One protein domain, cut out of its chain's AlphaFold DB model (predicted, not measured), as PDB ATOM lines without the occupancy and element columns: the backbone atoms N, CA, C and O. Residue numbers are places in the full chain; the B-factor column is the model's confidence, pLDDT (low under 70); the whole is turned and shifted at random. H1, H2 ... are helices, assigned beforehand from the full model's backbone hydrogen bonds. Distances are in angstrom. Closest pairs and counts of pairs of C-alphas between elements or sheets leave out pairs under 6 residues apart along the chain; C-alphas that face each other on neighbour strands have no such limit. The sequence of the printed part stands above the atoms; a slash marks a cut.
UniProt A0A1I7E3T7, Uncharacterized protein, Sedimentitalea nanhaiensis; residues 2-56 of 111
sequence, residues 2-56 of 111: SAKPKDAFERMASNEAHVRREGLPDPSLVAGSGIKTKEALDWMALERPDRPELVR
ATOM      1  N   SER A   2      13.867   6.648 -18.034       50.44
ATOM      2  CA  SER A   2      14.406   6.959 -16.705       50.44
ATOM      3  C   SER A   2      13.492   7.975 -16.023       50.44
ATOM      4  O   SER A   2      13.322   9.093 -16.506       50.44
ATOM      5  N   ALA A   3      12.852   7.574 -14.923       59.34
ATOM      6  CA  ALA A   3      12.151   8.525 -14.070       59.34
ATOM      7  C   ALA A   3      13.181   9.539 -13.559       59.34
ATOM      8  O   ALA A   3      14.251   9.149 -13.080       59.34
ATOM      9  N   LYS A   4      12.898  10.835 -13.715       72.69
ATOM     10  CA  LYS A   4      13.807  11.874 -13.231       72.69
ATOM     11  C   LYS A   4      13.902  11.724 -11.707       72.69
ATOM     12  O   LYS A   4      12.864  11.572 -11.065       72.69
ATOM     13  N   PRO A   5      15.100  11.801 -11.101       68.56
ATOM     14  CA  PRO A   5      15.272  11.660  -9.649       68.56
ATOM     15  C   PRO A   5      14.373  12.605  -8.839       68.56
ATOM     16  O   PRO A   5      13.912  12.269  -7.751       68.56
ATOM     17  N   LYS A   6      14.078  13.773  -9.418       73.69
ATOM     18  CA  LYS A   6      13.175  14.778  -8.864       73.69
ATOM     19  C   LYS A   6      11.741  14.261  -8.687       73.69
ATOM     20  O   LYS A   6      11.160  14.472  -7.632       73.69
ATOM     21  N   ASP A   7      11.219  13.511  -9.653       75.19
ATOM     22  CA  ASP A   7       9.845  12.994  -9.620       75.19
ATOM     23  C   ASP A   7       9.688  11.903  -8.547       75.19
ATOM     24  O   ASP A   7       8.633  11.766  -7.930       75.19
ATOM     25  N   ALA A   8      10.747  11.127  -8.291       66.44
ATOM     26  CA  ALA A   8      10.771  10.141  -7.212       66.44
ATOM     27  C   ALA A   8      10.806  10.814  -5.831       66.44
ATOM     28  O   ALA A   8      10.077  10.404  -4.928       66.44
ATOM     29  N   PHE A   9      11.605  11.877  -5.686       68.38
ATOM     30  CA  PHE A   9      11.662  12.667  -4.458       68.38
ATOM     31  C   PHE A   9      10.328  13.363  -4.166       68.38
ATOM     32  O   PHE A   9       9.815  13.258  -3.057       68.38
ATOM     33  N   GLU A  10       9.725  14.015  -5.162       74.44
ATOM     34  CA  GLU A  10       8.424  14.683  -5.017       74.44
ATOM     35  C   GLU A  10       7.305  13.692  -4.666       74.44
ATOM     36  O   GLU A  10       6.458  13.996  -3.828       74.44
ATOM     37  N   ARG A  11       7.334  12.473  -5.223       69.00
ATOM     38  CA  ARG A  11       6.391  11.410  -4.847       69.00
ATOM     39  C   ARG A  11       6.579  10.936  -3.411       69.00
ATOM     40  O   ARG A  11       5.582  10.761  -2.722       69.00
ATOM     41  N   MET A  12       7.815  10.752  -2.944       63.62
ATOM     42  CA  MET A  12       8.081  10.378  -1.548       63.62
ATOM     43  C   MET A  12       7.758  11.499  -0.555       63.62
ATOM     44  O   MET A  12       7.338  11.216   0.561       63.62
ATOM     45  N   ALA A  13       7.943  12.756  -0.955       64.81
ATOM     46  CA  ALA A  13       7.623  13.928  -0.146       64.81
ATOM     47  C   ALA A  13       6.128  14.301  -0.184       64.81
ATOM     48  O   ALA A  13       5.707  15.213   0.530       64.81
ATOM     49  N   SER A  14       5.326  13.634  -1.021       71.12
ATOM     50  CA  SER A  14       3.888  13.877  -1.099       71.12
ATOM     51  C   SER A  14       3.177  13.401   0.173       71.12
ATOM     52  O   SER A  14       3.532  12.382   0.764       71.12
ATOM     53  N   ASN A  15       2.127  14.116   0.584       58.06
ATOM     54  CA  ASN A  15       1.339  13.765   1.774       58.06
ATOM     55  C   ASN A  15       0.632  12.398   1.663       58.06
ATOM     56  O   ASN A  15       0.254  11.826   2.690       58.06
ATOM     57  N   GLU A  16       0.470  11.900   0.434       60.09
ATOM     58  CA  GLU A  16      -0.169  10.631   0.063       60.09
ATOM     59  C   GLU A  16       0.838   9.476  -0.094       60.09
ATOM     60  O   GLU A  16       0.459   8.354  -0.432       60.09
ATOM     61  N   ALA A  17       2.131   9.721   0.141       61.06
ATOM     62  CA  ALA A  17       3.150   8.687   0.052       61.06
ATOM     63  C   ALA A  17       2.925   7.607   1.123       61.06
ATOM     64  O   ALA A  17       3.196   7.801   2.309       61.06
ATOM     65  N   HIS A  18       2.458   6.434   0.698       59.94
ATOM     66  CA  HIS A  18       2.369   5.254   1.551       59.94
ATOM     67  C   HIS A  18       3.723   4.533   1.585       59.94
ATOM     68  O   HIS A  18       4.018   3.681   0.745       59.94
ATOM     69  N   VAL A  19       4.567   4.883   2.556       64.38
ATOM     70  CA  VAL A  19       5.781   4.114   2.859       64.38
ATOM     71  C   VAL A  19       5.367   2.839   3.595       64.38
ATOM     72  O   VAL A  19       4.587   2.883   4.546       64.38
ATOM     73  N   ARG A  20       5.851   1.679   3.138       66.38
ATOM     74  CA  ARG A  20       5.630   0.411   3.850       66.38
ATOM     75  C   ARG A  20       6.326   0.491   5.209       66.38
ATOM     76  O   ARG A  20       7.498   0.835   5.270       66.38
ATOM     77  N   ARG A  21       5.609   0.146   6.283       66.75
ATOM     78  CA  ARG A  21       6.097   0.247   7.671       66.75
ATOM     79  C   ARG A  21       7.205  -0.756   8.024       66.75
ATOM     80  O   ARG A  21       7.828  -0.651   9.074       66.75
ATOM     81  N   GLU A  22       7.438  -1.749   7.174       71.62
ATOM     82  CA  GLU A  22       8.443  -2.784   7.408       71.62
ATOM     83  C   GLU A  22       9.842  -2.160   7.560       71.62
ATOM     84  O   GLU A  22      10.382  -1.578   6.622       71.62
ATOM     85  N   GLY A  23      10.417  -2.267   8.762       69.12
ATOM     86  CA  GLY A  23      11.746  -1.743   9.091       69.12
ATOM     87  C   GLY A  23      11.787  -0.312   9.643       69.12
ATOM     88  O   GLY A  23      12.876   0.161   9.965       69.12
ATOM     89  N   LEU A  24      10.645   0.375   9.789       76.00
ATOM     90  CA  LEU A  24      10.598   1.679  10.460       76.00
ATOM     91  C   LEU A  24      10.608   1.524  11.994       76.00
ATOM     92  O   LEU A  24      10.017   0.576  12.522       76.00
ATOM     93  N   PRO A  25      11.282   2.436  12.721       80.50
ATOM     94  CA  PRO A  25      11.320   2.414  14.179       80.50
ATOM     95  C   PRO A  25       9.927   2.638  14.786       80.50
ATOM     96  O   PRO A  25       9.075   3.298  14.194       80.50
ATOM     97  N   ASP A  26       9.703   2.100  15.987       83.31
ATOM     98  CA  ASP A  26       8.440   2.273  16.710       83.31
ATOM     99  C   ASP A  26       8.179   3.770  16.994       83.31
ATOM    100  O   ASP A  26       9.031   4.428  17.607       83.31
ATOM    101  N   PRO A  27       7.020   4.325  16.586       82.44
ATOM    102  CA  PRO A  27       6.696   5.733  16.794       82.44
ATOM    103  C   PRO A  27       6.714   6.163  18.270       82.44
ATOM    104  O   PRO A  27       7.034   7.319  18.540       82.44
ATOM    105  N   SER A  28       6.447   5.261  19.222       82.62
ATOM    106  CA  SER A  28       6.521   5.559  20.663       82.62
ATOM    107  C   SER A  28       7.957   5.839  21.129       82.62
ATOM    108  O   SER A  28       8.214   6.796  21.865       82.62
ATOM    109  N   LEU A  29       8.925   5.064  20.629       85.06
ATOM    110  CA  LEU A  29      10.351   5.243  20.912       85.06
ATOM    111  C   LEU A  29      10.893   6.506  20.234       85.06
ATOM    112  O   LEU A  29      11.672   7.254  20.829       85.06
ATOM    113  N   VAL A  30      10.443   6.777  19.005       83.75
ATOM    114  CA  VAL A  30      10.793   8.000  18.267       83.75
ATOM    115  C   VAL A  30      10.257   9.236  18.997       83.75
ATOM    116  O   VAL A  30      11.013  10.187  19.204       83.75
ATOM    117  N   ALA A  31       9.012   9.202  19.478       81.38
ATOM    118  CA  ALA A  31       8.437  10.280  20.282       81.38
ATOM    119  C   ALA A  31       9.225  10.506  21.586       81.38
ATOM    120  O   ALA A  31       9.553  11.648  21.916       81.38
ATOM    121  N   GLY A  32       9.604   9.428  22.287       82.19
ATOM    122  CA  GLY A  32      10.420   9.484  23.507       82.19
ATOM    123  C   GLY A  32      11.812  10.098  23.307       82.19
ATOM    124  O   GLY A  32      12.351  10.714  24.225       82.19
ATOM    125  N   SER A  33      12.371  10.002  22.096       83.94
ATOM    126  CA  SER A  33      13.649  10.632  21.725       83.94
ATOM    127  C   SER A  33      13.544  12.137  21.420       83.94
ATOM    128  O   SER A  33      14.555  12.800  21.190       83.94
ATOM    129  N   GLY A  34      12.324  12.689  21.403       79.94
ATOM    130  CA  GLY A  34      12.050  14.090  21.076       79.94
ATOM    131  C   GLY A  34      11.948  14.387  19.575       79.94
ATOM    132  O   GLY A  34      11.765  15.545  19.191       79.94
ATOM    133  N   ILE A  35      12.029  13.368  18.716       79.88
ATOM    134  CA  ILE A  35      11.882  13.509  17.265       79.88
ATOM    135  C   ILE A  35      10.391  13.496  16.905       79.88
ATOM    136  O   ILE A  35       9.662  12.556  17.211       79.88
ATOM    137  N   LYS A  36       9.928  14.542  16.211       81.06
ATOM    138  CA  LYS A  36       8.531  14.681  15.775       81.06
ATOM    139  C   LYS A  36       8.367  14.243  14.320       81.06
ATOM    140  O   LYS A  36       8.449  15.067  13.410       81.06
ATOM    141  N   THR A  37       8.154  12.949  14.100       82.94
ATOM    142  CA  THR A  37       7.716  12.406  12.801       82.94
ATOM    143  C   THR A  37       6.189  12.400  12.703       82.94
ATOM    144  O   THR A  37       5.507  12.491  13.721       82.94
ATOM    145  N   LYS A  38       5.637  12.267  11.488       82.50
ATOM    146  CA  LYS A  38       4.183  12.136  11.277       82.50
ATOM    147  C   LYS A  38       3.597  10.987  12.105       82.50
ATOM    148  O   LYS A  38       2.672  11.202  12.868       82.50
ATOM    149  N   GLU A  39       4.215   9.810  12.049       81.88
ATOM    150  CA  GLU A  39       3.763   8.622  12.786       81.88
ATOM    151  C   GLU A  39       3.846   8.795  14.311       81.88
ATOM    152  O   GLU A  39       2.973   8.320  15.034       81.88
ATOM    153  N   ALA A  40       4.872   9.494  14.812       85.25
ATOM    154  CA  ALA A  40       4.989   9.821  16.231       85.25
ATOM    155  C   ALA A  40       3.915  10.828  16.672       85.25
ATOM    156  O   ALA A  40       3.360  10.698  17.760       85.25
ATOM    157  N   LEU A  41       3.605  11.822  15.832       83.75
ATOM    158  CA  LEU A  41       2.520  12.777  16.072       83.75
ATOM    159  C   LEU A  41       1.158  12.076  16.078       83.75
ATOM    160  O   LEU A  41       0.379  12.300  17.000       83.75
ATOM    161  N   ASP A  42       0.914  11.190  15.113       84.00
ATOM    162  CA  ASP A  42      -0.313  10.397  15.023       84.00
ATOM    163  C   ASP A  42      -0.466   9.483  16.253       84.00
ATOM    164  O   ASP A  42      -1.538   9.416  16.852       84.00
ATOM    165  N   TRP A  43       0.617   8.829  16.692       84.88
ATOM    166  CA  TRP A  43       0.622   8.024  17.918       84.88
ATOM    167  C   TRP A  43       0.325   8.864  19.170       84.88
ATOM    168  O   TRP A  43      -0.525   8.486  19.974       84.88
ATOM    169  N   MET A  44       0.960  10.032  19.319       84.19
ATOM    170  CA  MET A  44       0.700  10.933  20.451       84.19
ATOM    171  C   MET A  44      -0.745  11.447  20.467       84.19
ATOM    172  O   MET A  44      -1.333  11.556  21.542       84.19
ATOM    173  N   ALA A  45      -1.321  11.743  19.297       84.56
ATOM    174  CA  ALA A  45      -2.712  12.175  19.173       84.56
ATOM    175  C   ALA A  45      -3.704  11.063  19.559       84.56
ATOM    176  O   ALA A  45      -4.759  11.346  20.123       84.56
ATOM    177  N   LEU A  46      -3.359   9.796  19.303       85.19
ATOM    178  CA  LEU A  46      -4.153   8.642  19.733       85.19
ATOM    179  C   LEU A  46      -4.029   8.368  21.240       85.19
ATOM    180  O   LEU A  46      -5.022   8.009  21.869       85.19
ATOM    181  N   GLU A  47      -2.842   8.544  21.832       84.25
ATOM    182  CA  GLU A  47      -2.642   8.384  23.283       84.25
ATOM    183  C   GLU A  47      -3.307   9.493  24.101       84.25
ATOM    184  O   GLU A  47      -3.785   9.266  25.215       84.25
ATOM    185  N   ARG A  48      -3.309  10.714  23.567       80.38
ATOM    186  CA  ARG A  48      -3.895  11.891  24.204       80.38
ATOM    187  C   ARG A  48      -4.842  12.556  23.216       80.38
ATOM    188  O   ARG A  48      -4.476  13.584  22.649       80.38
ATOM    189  N   PRO A  49      -6.042  11.985  23.014       76.38
ATOM    190  CA  PRO A  49      -7.034  12.629  22.178       76.38
ATOM    191  C   PRO A  49      -7.326  14.012  22.756       76.38
ATOM    192  O   PRO A  49      -7.557  14.158  23.963       76.38
ATOM    193  N   ASP A  50      -7.289  15.023  21.892       77.00
ATOM    194  CA  ASP A  50      -7.633  16.379  22.288       77.00
ATOM    195  C   ASP A  50      -9.048  16.371  22.867       77.00
ATOM    196  O   ASP A  50      -9.992  15.826  22.284       77.00
ATOM    197  N   ARG A  51      -9.204  16.954  24.060       78.44
ATOM    198  CA  ARG A  51     -10.544  17.178  24.600       78.44
ATOM    199  C   ARG A  51     -11.267  18.107  23.626       78.44
ATOM    200  O   ARG A  51     -10.661  19.107  23.237       78.44
ATOM    201  N   PRO A  52     -12.525  17.812  23.255       77.38
ATOM    202  CA  PRO A  52     -13.271  18.686  22.366       77.38
ATOM    203  C   PRO A  52     -13.266  20.092  22.956       77.38
ATOM    204  O   PRO A  52     -13.618  20.292  24.124       77.38
ATOM    205  N   GLU A  53     -12.784  21.045  22.162       76.62
ATOM    206  CA  GLU A  53     -12.717  22.434  22.575       76.62
ATOM    207  C   GLU A  53     -14.143  22.916  22.841       76.62
ATOM    208  O   GLU A  53     -15.053  22.717  22.032       76.62
ATOM    209  N   LEU A  54     -14.363  23.493  24.019       76.38
ATOM    210  CA  LEU A  54     -15.681  23.958  24.418       76.38
ATOM    211  C   LEU A  54     -15.943  25.278  23.692       76.38
ATOM    212  O   LEU A  54     -15.582  26.351  24.177       76.38
ATOM    213  N   VAL A  55     -16.517  25.181  22.492       76.00
ATOM    214  CA  VAL A  55     -16.843  26.341  21.661       76.00
ATOM    215  C   VAL A  55     -17.958  27.121  22.349       76.00
ATOM    216  O   VAL A  55     -19.084  26.646  22.479       76.00
ATOM    217  N   ARG A  56     -17.635  28.324  22.826       72.44
ATOM    218  CA  ARG A  56     -18.636  29.280  23.299       72.44
ATOM    219  C   ARG A  56     -19.099  30.096  22.105       72.44
ATOM    220  O   ARG A  56     -18.351  30.937  21.609       72.44
TER     221      ARG A  56
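This is residues 2 to 56 of the 111 residues of an uncharacterized protein of Sedimentitalea nanhaiensis (UniProt A0A1I7E3T7). A small corner of two helices, H3 with the short H2 crosswise to it, has a long free arm on each side: residues 2 to 24, which hold H1, and the tail of residues 48 to 56. The printed part has 55 residues with three named helices, H1, H2 and H3 in chain order, and no named strand; the class is all helix, with under half of the residues in named elements. It is extended, with a radius of gyration of the C-alphas of 16.0 A, and spans 55 by 31 by 18 A.

H3, residues 38 to 47, touches H2, residues 27 to 32; their closest C-alphas, those of Pro 27 and Ala 40, are 4.5 A apart. Their lines are about perpendicular, at 82 degrees. H1, residues 5 to 12, is apart from both. In H1, H2 and H3 every O i to N i+4 pair is within hydrogen-bond range.

H3 measures 14.3 A from C-alpha 38 at (4.183, 12.136, 11.277) to C-alpha 47 at (-2.642, 8.384, 23.283). H2 measures 8.5 A, and H1 10.9 A from C-alpha 5 at (15.272, 11.660, -9.649).

The C-alphas farthest apart, of Ser 2 and Arg 56, are 56.5 A apart. The printed part has no cut. The link from H1 to H2 is long, 14 residues; that from H2 to H3 is tight. Mean pLDDT of the printed part is 75.1; 16 residues, among them 15 to 21, are under 70.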